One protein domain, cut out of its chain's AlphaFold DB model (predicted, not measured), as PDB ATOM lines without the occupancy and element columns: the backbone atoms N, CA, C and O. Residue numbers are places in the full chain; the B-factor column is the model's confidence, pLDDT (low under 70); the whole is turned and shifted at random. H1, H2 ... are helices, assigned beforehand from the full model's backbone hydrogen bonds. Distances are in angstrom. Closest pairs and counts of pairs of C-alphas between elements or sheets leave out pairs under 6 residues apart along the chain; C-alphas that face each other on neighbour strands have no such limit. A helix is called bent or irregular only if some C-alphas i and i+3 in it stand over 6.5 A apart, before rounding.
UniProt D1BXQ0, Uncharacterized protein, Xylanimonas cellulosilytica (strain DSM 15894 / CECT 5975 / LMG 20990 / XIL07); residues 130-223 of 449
ATOM      1  N   ASP A 130     113.836 228.951 272.768       81.25
ATOM      2  CA  ASP A 130     113.949 229.903 271.653       81.25
ATOM      3  C   ASP A 130     112.586 230.232 271.014       81.25
ATOM      4  O   ASP A 130     112.385 231.328 270.496       81.25
ATOM      5  N   LEU A 131     111.605 229.324 271.118       80.44
ATOM      6  CA  LEU A 131     110.215 229.531 270.683       80.44
ATOM      7  C   LEU A 131     109.329 230.265 271.710       80.44
ATOM      8  O   LEU A 131     108.167 230.562 271.417       80.44
ATOM      9  N   VAL A 132     109.842 230.627 272.892       81.94
ATOM     10  CA  VAL A 132     109.090 231.401 273.900       81.94
ATOM     11  C   VAL A 132     108.514 232.729 273.357       81.94
ATOM     12  O   VAL A 132     107.364 233.034 273.693       81.94
ATOM     13  N   PRO A 133     109.197 233.499 272.483       84.19
ATOM     14  CA  PRO A 133     108.612 234.679 271.845       84.19
ATOM     15  C   PRO A 133     107.416 234.345 270.943       84.19
ATOM     16  O   PRO A 133     106.402 235.041 270.990       84.19
ATOM     17  N   VAL A 134     107.498 233.249 270.179       86.19
ATOM     18  CA  VAL A 134     106.403 232.756 269.324       86.19
ATOM     19  C   VAL A 134     105.207 232.337 270.181       86.19
ATOM     20  O   VAL A 134     104.064 232.656 269.854       86.19
ATOM     21  N   TRP A 135     105.455 231.711 271.336       87.75
ATOM     22  CA  TRP A 135     104.402 231.370 272.294       87.75
ATOM     23  C   TRP A 135     103.672 232.604 272.852       87.75
ATOM     24  O   TRP A 135     102.455 232.563 273.036       87.75
ATOM     25  N   TRP A 136     104.366 233.724 273.091       89.88
ATOM     26  CA  TRP A 136     103.699 234.964 273.513       89.88
ATOM     27  C   TRP A 136     102.754 235.504 272.440       89.88
ATOM     28  O   TRP A 136     101.661 235.960 272.794       89.88
ATOM     29  N   VAL A 137     103.149 235.420 271.165       87.56
ATOM     30  CA  VAL A 137     102.300 235.784 270.023       87.56
ATOM     31  C   VAL A 137     101.088 234.859 269.964       87.56
ATOM     32  O   VAL A 137      99.970 235.343 270.078       87.56
ATOM     33  N   ALA A 138     101.291 233.539 269.912       87.62
ATOM     34  CA  ALA A 138     100.205 232.558 269.833       87.62
ATOM     35  C   ALA A 138      99.195 232.695 270.989       87.62
ATOM     36  O   ALA A 138      97.986 232.743 270.764       87.62
ATOM     37  N   ARG A 139      99.674 232.837 272.232       89.81
ATOM     38  CA  ARG A 139      98.815 233.063 273.407       89.81
ATOM     39  C   ARG A 139      98.031 234.372 273.298       89.81
ATOM     40  O   ARG A 139      96.845 234.396 273.618       89.81
ATOM     41  N   GLY A 140      98.699 235.454 272.895       88.75
ATOM     42  CA  GLY A 140      98.082 236.771 272.737       88.75
ATOM     43  C   GLY A 140      97.032 236.791 271.630       88.75
ATOM     44  O   GLY A 140      95.973 237.379 271.817       88.75
ATOM     45  N   TRP A 141      97.291 236.061 270.546       90.94
ATOM     46  CA  TRP A 141      96.390 235.887 269.418       90.94
ATOM     47  C   TRP A 141      95.129 235.112 269.809       90.94
ATOM     48  O   TRP A 141      94.034 235.636 269.669       90.94
ATOM     49  N   VAL A 142      95.260 233.913 270.395       90.25
ATOM     50  CA  VAL A 142      94.101 233.085 270.791       90.25
ATOM     51  C   VAL A 142      93.223 233.790 271.832       90.25
ATOM     52  O   VAL A 142      91.998 233.802 271.708       90.25
ATOM     53  N   ILE A 143      93.835 234.401 272.853       89.56
ATOM     54  CA  ILE A 143      93.097 235.163 273.872       89.56
ATOM     55  C   ILE A 143      92.495 236.435 273.257       89.56
ATOM     56  O   ILE A 143      91.355 236.775 273.561       89.56
ATOM     57  N   GLY A 144      93.227 237.107 272.366       87.88
ATOM     58  CA  GLY A 144      92.769 238.275 271.619       87.88
ATOM     59  C   GLY A 144      91.544 237.981 270.758       87.88
ATOM     60  O   GLY A 144      90.562 238.705 270.867       87.88
ATOM     61  N   SER A 145      91.548 236.888 269.986       86.50
ATOM     62  CA  SER A 145      90.396 236.445 269.188       86.50
ATOM     63  C   SER A 145      89.188 236.142 270.074       86.50
ATOM     64  O   SER A 145      88.058 236.434 269.692       86.50
ATOM     65  N   TRP A 146      89.406 235.595 271.277       89.44
ATOM     66  CA  TRP A 146      88.321 235.284 272.211       89.44
ATOM     67  C   TRP A 146      87.698 236.557 272.790       89.44
ATOM     68  O   TRP A 146      86.475 236.693 272.801       89.44
ATOM     69  N   PHE A 147      88.527 237.524 273.199       87.12
ATOM     70  CA  PHE A 147      88.040 238.841 273.606       87.12
ATOM     71  C   PHE A 147      87.364 239.580 272.450       87.12
ATOM     72  O   PHE A 147      86.307 240.161 272.661       87.12
ATOM     73  N   ALA A 148      87.912 239.530 271.235       85.94
ATOM     74  CA  ALA A 148      87.316 240.161 270.063       85.94
ATOM     75  C   ALA A 148      85.924 239.585 269.754       85.94
ATOM     76  O   ALA A 148      84.981 240.353 269.575       85.94
ATOM     77  N   ALA A 149      85.766 238.257 269.777       84.06
ATOM     78  CA  ALA A 149      84.468 237.595 269.640       84.06
ATOM     79  C   ALA A 149      83.487 238.026 270.749       84.06
ATOM     80  O   ALA A 149      82.362 238.426 270.460       84.06
ATOM     81  N   ALA A 150      83.934 238.037 272.011       85.50
ATOM     82  CA  ALA A 150      83.111 238.440 273.152       85.50
ATOM     83  C   ALA A 150      82.690 239.924 273.124       85.50
ATOM     84  O   ALA A 150      81.589 240.247 273.559       85.50
ATOM     85  N   PHE A 151      83.544 240.823 272.620       81.19
ATOM     86  CA  PHE A 151      83.285 242.270 272.591       81.19
ATOM     87  C   PHE A 151      82.482 242.715 271.361       81.19
ATOM     88  O   PHE A 151      81.723 243.675 271.441       81.19
ATOM     89  N   THR A 152      82.648 242.032 270.224       76.06
ATOM     90  CA  THR A 152      81.930 242.344 268.971       76.06
ATOM     91  C   THR A 152      80.652 241.523 268.780       76.06
ATOM     92  O   THR A 152      79.862 241.834 267.893       76.06
ATOM     93  N   GLY A 153      80.450 240.463 269.573       70.81
ATOM     94  CA  GLY A 153      79.331 239.525 269.423       70.81
ATOM     95  C   GLY A 153      79.426 238.633 268.178       70.81
ATOM     96  O   GLY A 153      78.425 238.044 267.774       70.81
ATOM     97  N   ARG A 154      80.601 238.554 267.538       67.19
ATOM     98  CA  ARG A 154      80.825 237.845 266.266       67.19
ATOM     99  C   ARG A 154      81.617 236.547 266.448       67.19
ATOM    100  O   ARG A 154      82.048 236.205 267.547       67.19
ATOM    101  N   GLY A 155      81.766 235.801 265.352       70.00
ATOM    102  CA  GLY A 155      82.410 234.489 265.325       70.00
ATOM    103  C   GLY A 155      83.837 234.483 265.883       70.00
ATOM    104  O   GLY A 155      84.626 235.398 265.658       70.00
ATOM    105  N   PHE A 156      84.176 233.414 266.601       80.19
ATOM    106  CA  PHE A 156      85.509 233.182 267.154       80.19
ATOM    107  C   PHE A 156      86.412 232.533 266.095       80.19
ATOM    108  O   PHE A 156      86.480 231.310 265.995       80.19
ATOM    109  N   THR A 157      87.074 233.356 265.276       78.88
ATOM    110  CA  THR A 157      87.900 232.913 264.138       78.88
ATOM    111  C   THR A 157      89.392 233.206 264.329       78.88
ATOM    112  O   THR A 157      89.801 234.125 265.047       78.88
ATOM    113  N   LEU A 158      90.233 232.387 263.688       77.94
ATOM    114  CA  LEU A 158      91.692 232.506 263.730       77.94
ATOM    115  C   LEU A 158      92.191 233.729 262.953       77.94
ATOM    116  O   LEU A 158      93.190 234.320 263.346       77.94
ATOM    117  N   VAL A 159      91.507 234.105 261.871       76.94
ATOM    118  CA  VAL A 159      91.829 235.285 261.061       76.94
ATOM    119  C   VAL A 159      90.774 236.362 261.336       76.94
ATOM    120  O   VAL A 159      89.627 236.196 260.913       76.94
ATOM    121  N   PRO A 160      91.115 237.452 262.052       74.62
ATOM    122  CA  PRO A 160      90.227 238.593 262.204       74.62
ATOM    123  C   PRO A 160      90.178 239.370 260.882       74.62
ATOM    124  O   PRO A 160      91.141 240.038 260.513       74.62
ATOM    125  N   VAL A 161      89.058 239.263 260.166       69.00
ATOM    126  CA  VAL A 161      88.818 239.964 258.887       69.00
ATOM    127  C   VAL A 161      88.302 241.399 259.061       69.00
ATOM    128  O   VAL A 161      88.328 242.186 258.125       69.00
ATOM    129  N   GLU A 162      87.855 241.748 260.268       72.38
ATOM    130  CA  GLU A 162      87.302 243.056 260.622       72.38
ATOM    131  C   GLU A 162      88.375 243.925 261.301       72.38
ATOM    132  O   GLU A 162      89.102 243.459 262.185       72.38
ATOM    133  N   THR A 163      88.450 245.212 260.956       82.56
ATOM    134  CA  THR A 163      89.504 246.111 261.470       82.56
ATOM    135  C   THR A 163      89.463 246.233 262.996       82.56
ATOM    136  O   THR A 163      90.503 246.261 263.655       82.56
ATOM    137  N   SER A 164      88.265 246.255 263.590       80.88
ATOM    138  CA  SER A 164      88.095 246.367 265.045       80.88
ATOM    139  C   SER A 164      88.558 245.114 265.801       80.88
ATOM    140  O   SER A 164      89.228 245.234 266.830       80.88
ATOM    141  N   SER A 165      88.278 243.911 265.284       79.81
ATOM    142  CA  SER A 165      88.748 242.662 265.895       79.81
ATOM    143  C   SER A 165      90.258 242.494 265.724       79.81
ATOM    144  O   SER A 165      90.930 242.088 266.673       79.81
ATOM    145  N   LEU A 166      90.812 242.909 264.581       86.12
ATOM    146  CA  LEU A 166      92.255 242.940 264.339       86.12
ATOM    147  C   LEU A 166      92.970 243.860 265.340       86.12
ATOM    148  O   LEU A 166      93.959 243.443 265.941       86.12
ATOM    149  N   VAL A 167      92.448 245.065 265.606       88.69
ATOM    150  CA  VAL A 167      93.003 245.970 266.632       88.69
ATOM    151  C   VAL A 167      92.993 245.321 268.022       88.69
ATOM    152  O   VAL A 167      94.016 245.351 268.708       88.69
ATOM    153  N   VAL A 168      91.893 244.674 268.431       87.62
ATOM    154  CA  VAL A 168      91.818 243.962 269.725       87.62
ATOM    155  C   VAL A 168      92.855 242.834 269.805       87.62
ATOM    156  O   VAL A 168      93.563 242.721 270.807       87.62
ATOM    157  N   VAL A 169      92.997 242.036 268.743       88.06
ATOM    158  CA  VAL A 169      93.972 240.936 268.655       88.06
ATOM    159  C   VAL A 169      95.414 241.452 268.706       88.06
ATOM    160  O   VAL A 169      96.237 240.902 269.443       88.06
ATOM    161  N   VAL A 170      95.732 242.532 267.987       91.25
ATOM    162  CA  VAL A 170      97.067 243.157 267.984       91.25
ATOM    163  C   VAL A 170      97.402 243.751 269.354       91.25
ATOM    164  O   VAL A 170      98.498 243.513 269.865       91.25
ATOM    165  N   VAL A 171      96.464 244.450 270.001       90.69
ATOM    166  CA  VAL A 171      96.657 244.996 271.356       90.69
ATOM    167  C   VAL A 171      96.843 243.871 272.380       90.69
ATOM    168  O   VAL A 171      97.796 243.909 273.160       90.69
ATOM    169  N   ALA A 172      96.009 242.826 272.348       88.81
ATOM    170  CA  ALA A 172      96.157 241.653 273.215       88.81
ATOM    171  C   ALA A 172      97.497 240.925 272.989       88.81
ATOM    172  O   ALA A 172      98.139 240.474 273.942       88.81
ATOM    173  N   THR A 173      97.964 240.870 271.740       90.44
ATOM    174  CA  THR A 173      99.270 240.315 271.363       90.44
ATOM    175  C   THR A 173     100.422 241.160 271.901       90.44
ATOM    176  O   THR A 173     101.317 240.619 272.555       90.44
ATOM    177  N   ALA A 174     100.377 242.483 271.734       87.56
ATOM    178  CA  ALA A 174     101.371 243.401 272.285       87.56
ATOM    179  C   ALA A 174     101.442 243.310 273.821       87.56
ATOM    180  O   ALA A 174     102.531 243.168 274.380       87.56
ATOM    181  N   VAL A 175     100.293 243.288 274.507       86.62
ATOM    182  CA  VAL A 175     100.216 243.070 275.961       86.62
ATOM    183  C   VAL A 175     100.801 241.705 276.341       86.62
ATOM    184  O   VAL A 175     101.613 241.624 277.261       86.62
ATOM    185  N   SER A 176     100.472 240.634 275.609       87.25
ATOM    186  CA  SER A 176     101.020 239.292 275.845       87.25
ATOM    187  C   SER A 176     102.550 239.251 275.718       87.25
ATOM    188  O   SER A 176     103.206 238.646 276.570       87.25
ATOM    189  N   ILE A 177     103.126 239.925 274.717       85.75
ATOM    190  CA  ILE A 177     104.579 240.035 274.507       85.75
ATOM    191  C   ILE A 177     105.234 240.846 275.629       85.75
ATOM    192  O   ILE A 177     106.193 240.383 276.246       85.75
ATOM    193  N   GLN A 178     104.718 242.037 275.939       84.06
ATOM    194  CA  GLN A 178     105.299 242.917 276.964       84.06
ATOM    195  C   GLN A 178     105.225 242.297 278.366       84.06
ATOM    196  O   GLN A 178     106.142 242.461 279.177       84.06
ATOM    197  N   TRP A 179     104.181 241.507 278.623       81.69
ATOM    198  CA  TRP A 179     104.040 240.714 279.838       81.69
ATOM    199  C   TRP A 179     104.981 239.504 279.862       81.69
ATOM    200  O   TRP A 179     105.596 239.235 280.892       81.69
ATOM    201  N   GLY A 180     105.150 238.812 278.729       76.94
ATOM    202  CA  GLY A 180     106.114 237.720 278.565       76.94
ATOM    203  C   GLY A 180     107.569 238.162 278.761       76.94
ATOM    204  O   GLY A 180     108.350 237.454 279.392       76.94
ATOM    205  N   ARG A 181     107.898 239.386 278.332       77.50
ATOM    206  CA  ARG A 181     109.191 240.060 278.564       77.50
ATOM    207  C   ARG A 181     109.400 240.520 280.016       77.50
ATOM    208  O   ARG A 181     110.456 241.069 280.319       77.50
ATOM    209  N   GLY A 182     108.414 240.353 280.901       70.50
ATOM    210  CA  GLY A 182     108.518 240.649 282.336       70.50
ATOM    211  C   GLY A 182     108.614 242.135 282.714       70.50
ATOM    212  O   GLY A 182     108.819 242.439 283.884       70.50
ATOM    213  N   ARG A 183     108.462 243.073 281.765       65.06
ATOM    214  CA  ARG A 183     108.763 244.504 281.989       65.06
ATOM    215  C   ARG A 183     107.616 245.340 282.572       65.06
ATOM    216  O   ARG A 183     107.839 246.519 282.816       65.06
ATOM    217  N   TRP A 184     106.408 244.790 282.741       62.97
ATOM    218  CA  TRP A 184     105.210 245.622 282.967       62.97
ATOM    219  C   TRP A 184     104.581 245.602 284.370       62.97
ATOM    220  O   TRP A 184     104.133 246.658 284.800       62.97
ATOM    221  N   LEU A 185     104.561 244.493 285.127       55.53
ATOM    222  CA  LEU A 185     104.040 244.509 286.512       55.53
ATOM    223  C   LEU A 185     104.738 243.475 287.438       55.53
ATOM    224  O   LEU A 185     104.606 242.272 287.202       55.53
ATOM    225  N   PRO A 186     105.400 243.890 288.542       60.38
ATOM    226  CA  PRO A 186     106.136 243.005 289.459       60.38
ATOM    227  C   PRO A 186     105.274 242.424 290.606       60.38
ATOM    228  O   PRO A 186     105.716 242.323 291.748       60.38
ATOM    229  N   TRP A 187     104.013 242.061 290.350       61.69
ATOM    230  CA  TRP A 187     103.057 241.726 291.421       61.69
ATOM    231  C   TRP A 187     103.014 240.213 291.735       61.69
ATOM    232  O   TRP A 187     102.752 239.397 290.857       61.69
ATOM    233  N   ALA A 188     103.206 239.816 292.998       56.09
ATOM    234  CA  ALA A 188     103.450 238.425 293.437       56.09
ATOM    235  C   ALA A 188     102.424 237.333 293.018       56.09
ATOM    236  O   ALA A 188     102.739 236.141 293.037       56.09
ATOM    237  N   TRP A 189     101.197 237.692 292.631       56.34
ATOM    238  CA  TRP A 189     100.196 236.762 292.079       56.34
ATOM    239  C   TRP A 189     100.389 236.386 290.593       56.34
ATOM    240  O   TRP A 189      99.837 235.372 290.151       56.34
ATOM    241  N   MET A 190     101.218 237.123 289.842       63.19
ATOM    242  CA  MET A 190     101.376 236.993 288.385       63.19
ATOM    243  C   MET A 190     101.680 235.585 287.839       63.19
ATOM    244  O   MET A 190     101.028 235.194 286.869       63.19
ATOM    245  N   PRO A 191     102.611 234.779 288.401       65.56
ATOM    246  CA  PRO A 191     102.987 233.498 287.785       65.56
ATOM    247  C   PRO A 191     101.830 232.489 287.753       65.56
ATOM    248  O   PRO A 191     101.763 231.637 286.864       65.56
ATOM    249  N   ARG A 192     100.864 232.610 288.674       70.81
ATOM    250  CA  ARG A 192      99.632 231.810 288.632       70.81
ATOM    251  C   ARG A 192      98.740 232.246 287.472       70.81
ATOM    252  O   ARG A 192      98.251 231.386 286.747       70.81
ATOM    253  N   PHE A 193      98.584 233.552 287.258       74.81
ATOM    254  CA  PHE A 193      97.779 234.083 286.158       74.81
ATOM    255  C   PHE A 193      98.394 233.759 284.790       74.81
ATOM    256  O   PHE A 193      97.683 233.292 283.911       74.81
ATOM    257  N   VAL A 194      99.715 233.895 284.622       74.69
ATOM    258  CA  VAL A 194     100.421 233.506 283.384       74.69
ATOM    259  C   VAL A 194     100.200 232.026 283.060       74.69
ATOM    260  O   VAL A 194      99.970 231.680 281.901       74.69
ATOM    261  N   THR A 195     100.211 231.160 284.078       77.00
ATOM    262  CA  THR A 195      99.899 229.732 283.921       77.00
ATOM    263  C   THR A 195      98.444 229.527 283.489       77.00
ATOM    264  O   THR A 195      98.196 228.815 282.521       77.00
ATOM    265  N   VAL A 196      97.483 230.176 284.157       81.62
ATOM    266  CA  VAL A 196      96.045 230.083 283.830       81.62
ATOM    267  C   VAL A 196      95.752 230.604 282.423       81.62
ATOM    268  O   VAL A 196      95.079 229.915 281.669       81.62
ATOM    269  N   ALA A 197      96.300 231.755 282.032       79.75
ATOM    270  CA  ALA A 197      96.147 232.321 280.694       79.75
ATOM    271  C   ALA A 197      96.770 231.420 279.613       79.75
ATOM    272  O   ALA A 197      96.198 231.254 278.543       79.75
ATOM    273  N   SER A 198      97.914 230.789 279.897       85.06
ATOM    274  CA  SER A 198      98.543 229.845 278.962       85.06
ATOM    275  C   SER A 198      97.716 228.563 278.809       85.06
ATOM    276  O   SER A 198      97.517 228.101 277.691       85.06
ATOM    277  N   VAL A 199      97.168 228.019 279.905       85.94
ATOM    278  CA  VAL A 199      96.233 226.879 279.858       85.94
ATOM    279  C   VAL A 199      94.943 227.258 279.128       85.94
ATOM    280  O   VAL A 199      94.475 226.486 278.298       85.94
ATOM    281  N   ALA A 200      94.396 228.451 279.375       85.25
ATOM    282  CA  ALA A 200      93.221 228.957 278.673       85.25
ATOM    283  C   ALA A 200      93.477 229.083 277.164       85.25
ATOM    284  O   ALA A 200      92.648 228.630 276.388       85.25
ATOM    285  N   ALA A 201      94.634 229.599 276.739       88.06
ATOM    286  CA  ALA A 201      95.000 229.655 275.325       88.06
ATOM    287  C   ALA A 201      95.091 228.257 274.683       88.06
ATOM    288  O   ALA A 201      94.575 228.069 273.588       88.06
ATOM    289  N   VAL A 202      95.663 227.253 275.363       89.62
ATOM    290  CA  VAL A 202      95.666 225.863 274.857       89.62
ATOM    291  C   VAL A 202      94.241 225.306 274.741       89.62
ATOM    292  O   VAL A 202      93.900 224.705 273.726       89.62
ATOM    293  N   LEU A 203      93.395 225.523 275.752       90.06
ATOM    294  CA  LEU A 203      92.004 225.050 275.751       90.06
ATOM    295  C   LEU A 203      91.133 225.760 274.704       90.06
ATOM    296  O   LEU A 203      90.231 225.139 274.153       90.06
ATOM    297  N   LEU A 204      91.403 227.037 274.423       88.88
ATOM    298  CA  LEU A 204      90.702 227.844 273.423       88.88
ATOM    299  C   LEU A 204      91.220 227.620 271.994       88.88
ATOM    300  O   LEU A 204      90.476 227.858 271.049       88.88
ATOM    301  N   ALA A 205      92.446 227.121 271.810       87.56
ATOM    302  CA  ALA A 205      93.001 226.849 270.483       87.56
ATOM    303  C   ALA A 205      92.206 225.777 269.713       87.56
ATOM    304  O   ALA A 205      92.000 225.918 268.512       87.56
ATOM    305  N   LEU A 206      91.709 224.736 270.393       87.25
ATOM    306  CA  LEU A 206      90.888 223.691 269.763       87.25
ATOM    307  C   LEU A 206      89.552 224.226 269.202       87.25
ATOM    308  O   LEU A 206      89.333 224.075 268.001       87.25
ATOM    309  N   PRO A 207      88.676 224.890 269.991       86.69
ATOM    310  CA  PRO A 207      87.452 225.477 269.451       86.69
ATOM    311  C   PRO A 207      87.721 226.628 268.475       86.69
ATOM    312  O   PRO A 207      86.887 226.857 267.610       86.69
ATOM    313  N   LEU A 208      88.867 227.321 268.557       84.56
ATOM    314  CA  LEU A 208      89.267 228.332 267.568       84.56
ATOM    315  C   LEU A 208      89.528 227.710 266.194       84.56
ATOM    316  O   LEU A 208      89.029 228.207 265.185       84.56
ATOM    317  N   VAL A 209      90.302 226.621 266.147       85.88
ATOM    318  CA  VAL A 209      90.597 225.898 264.901       85.88
ATOM    319  C   VAL A 209      89.323 225.285 264.329       85.88
ATOM    320  O   VAL A 209      89.064 225.456 263.143       85.88
ATOM    321  N   ASP A 210      88.494 224.644 265.155       85.00
ATOM    322  CA  ASP A 210      87.224 224.057 264.714       85.00
ATOM    323  C   ASP A 210      86.220 225.119 264.220       85.00
ATOM    324  O   ASP A 210      85.649 224.967 263.143       85.00
ATOM    325  N   ALA A 211      86.054 226.239 264.931       80.75
ATOM    326  CA  ALA A 211      85.203 227.342 264.479       80.75
ATOM    327  C   ALA A 211      85.722 227.985 263.181       80.75
ATOM    328  O   ALA A 211      84.931 228.289 262.291       80.75
ATOM    329  N   THR A 212      87.043 228.121 263.030       78.81
ATOM    330  CA  THR A 212      87.666 228.595 261.783       78.81
ATOM    331  C   THR A 212      87.459 227.599 260.646       78.81
ATOM    332  O   THR A 212      87.125 227.996 259.537       78.81
ATOM    333  N   GLN A 213      87.608 226.298 260.902       81.38
ATOM    334  CA  GLN A 213      87.415 225.279 259.878       81.38
ATOM    335  C   GLN A 213      85.942 225.169 259.465       81.38
ATOM    336  O   GLN A 213      85.667 224.994 258.283       81.38
ATOM    337  N   ARG A 214      84.999 225.324 260.404       78.12
ATOM    338  CA  ARG A 214      83.567 225.456 260.100       78.12
ATOM    339  C   ARG A 214      83.290 226.707 259.269       78.12
ATOM    340  O   ARG A 214      82.646 226.583 258.242       78.12
ATOM    341  N   SER A 215      83.850 227.860 259.635       69.62
ATOM    342  CA  SER A 215      83.743 229.101 258.855       69.62
ATOM    343  C   SER A 215      84.260 228.932 257.413       69.62
ATOM    344  O   SER A 215      83.557 229.262 256.462       69.62
ATOM    345  N   ILE A 216      85.427 228.308 257.223       70.12
ATOM    346  CA  ILE A 216      85.981 228.025 255.887       70.12
ATOM    347  C   ILE A 216      85.106 227.027 255.105       70.12
ATOM    348  O   ILE A 216      84.772 227.291 253.955       70.12
ATOM    349  N   ARG A 217      84.713 225.891 255.706       70.75
ATOM    350  CA  ARG A 217      83.903 224.859 255.023       70.75
ATOM    351  C   ARG A 217      82.488 225.329 254.686       70.75
ATOM    352  O   ARG A 217      81.954 224.927 253.662       70.75
ATOM    353  N   ASN A 218      81.890 226.149 255.546       64.06
ATOM    354  CA  ASN A 218      80.544 226.684 255.352       64.06
ATOM    355  C   ASN A 218      80.523 227.861 254.363       64.06
ATOM    356  O   ASN A 218      79.458 228.420 254.123       64.06
ATOM    357  N   GLY A 219      81.678 228.263 253.817       51.69
ATOM    358  CA  GLY A 219      81.762 229.396 252.908       51.69
ATOM    359  C   GLY A 219      81.384 230.713 253.582       51.69
ATOM    360  O   GLY A 219      80.741 231.547 252.948       51.69
ATOM    361  N   ASP A 220      81.780 230.922 254.848       54.06
ATOM    362  CA  ASP A 220      81.615 232.199 255.555       54.06
ATOM    363  C   ASP A 220      82.548 233.282 254.967       54.06
ATOM    364  O   ASP A 220      83.331 233.926 255.666       54.06
ATOM    365  N   GLY A 221      82.317 233.645 253.706       50.09
ATOM    366  CA  GLY A 221      82.381 235.038 253.269       50.09
ATOM    367  C   GLY A 221      81.284 235.867 253.947       50.09
ATOM    368  O   GLY A 221      80.688 236.730 253.313       50.09
ATOM    369  N   SER A 222      80.966 235.598 255.219       50.31
ATOM    370  CA  SER A 222      79.803 236.148 255.903       50.31
ATOM    371  C   SER A 222      79.994 237.598 256.306       50.31
ATOM    372  O   SER A 222      79.008 238.261 256.587       50.31
ATOM    373  N   ASP A 223      81.223 238.118 256.308       51.56
ATOM    374  CA  ASP A 223      81.478 239.558 256.408       51.56
ATOM    375  C   ASP A 223      81.437 240.251 255.030       51.56
ATOM    376  O   ASP A 223      80.989 241.391 254.961       51.56
TER     377      ASP A 223
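This is residues 130 to 223 of the 449 residues of an uncharacterized protein of Xylanimonas cellulosilytica (strain DSM 15894 / CECT 5975 / LMG 20990 / XIL07) (UniProt D1BXQ0). Three helices make an elongated body with H1 in the middle: H2 folds back along one side of H1 as a hairpin, and the long H3 crosses H1 on the other side. H3 overreaches H1 and runs along the longest axis, with a kink on its way. The printed part has 94 residues with three named helices, in the order H1, H2, H3, and no named strand; the class is all helix. It is compact, with a radius of gyration of the C-alphas of 14.1 A, and spans 46 by 25 by 23 A.

H1 is residues 132 to 152, 29.7 A long, beginning at C-alpha 132 at (109.090, 231.401, 273.900). H2 is residues 163 to 180, 25.3 A long. H3, the longest helix, is residues 190 to 217, 39.6 A long, ending at C-alpha 217 at (83.903, 224.859, 255.023). It has a kink of 31 degrees near residue 205, and is neither bent nor irregular, but only just: C-alphas 203 and 206 are 6.2 A apart.

H1 and H2 touch as a helical hairpin, at a steep tilt of 38 degrees, opposite ways; their closest C-alphas, of Gly 140 and Thr 173, are 4.0 A apart. Residues 139 to 146 of H1 touch residues 197 to 208 of H3; the closest C-alphas, of Arg 139 and Ala 201, are 5.5 A apart. H1 and H3 run the same way at a steep tilt of 66 degrees. H2 and H3 are near each other. Every O i to N i+4 pair is within hydrogen-bond range in H1 and H2, and 22 of 24 are in H3.

The two C-alphas farthest apart, of Ala 188 and Gly 219, are 46.8 A apart. The printed part has no cut, and both links are short, of 10 and 9 residues. The mean pLDDT of the printed part is 78.7; residues 154, 161, 183 to 191, 215 and 218 to 223 are under 70.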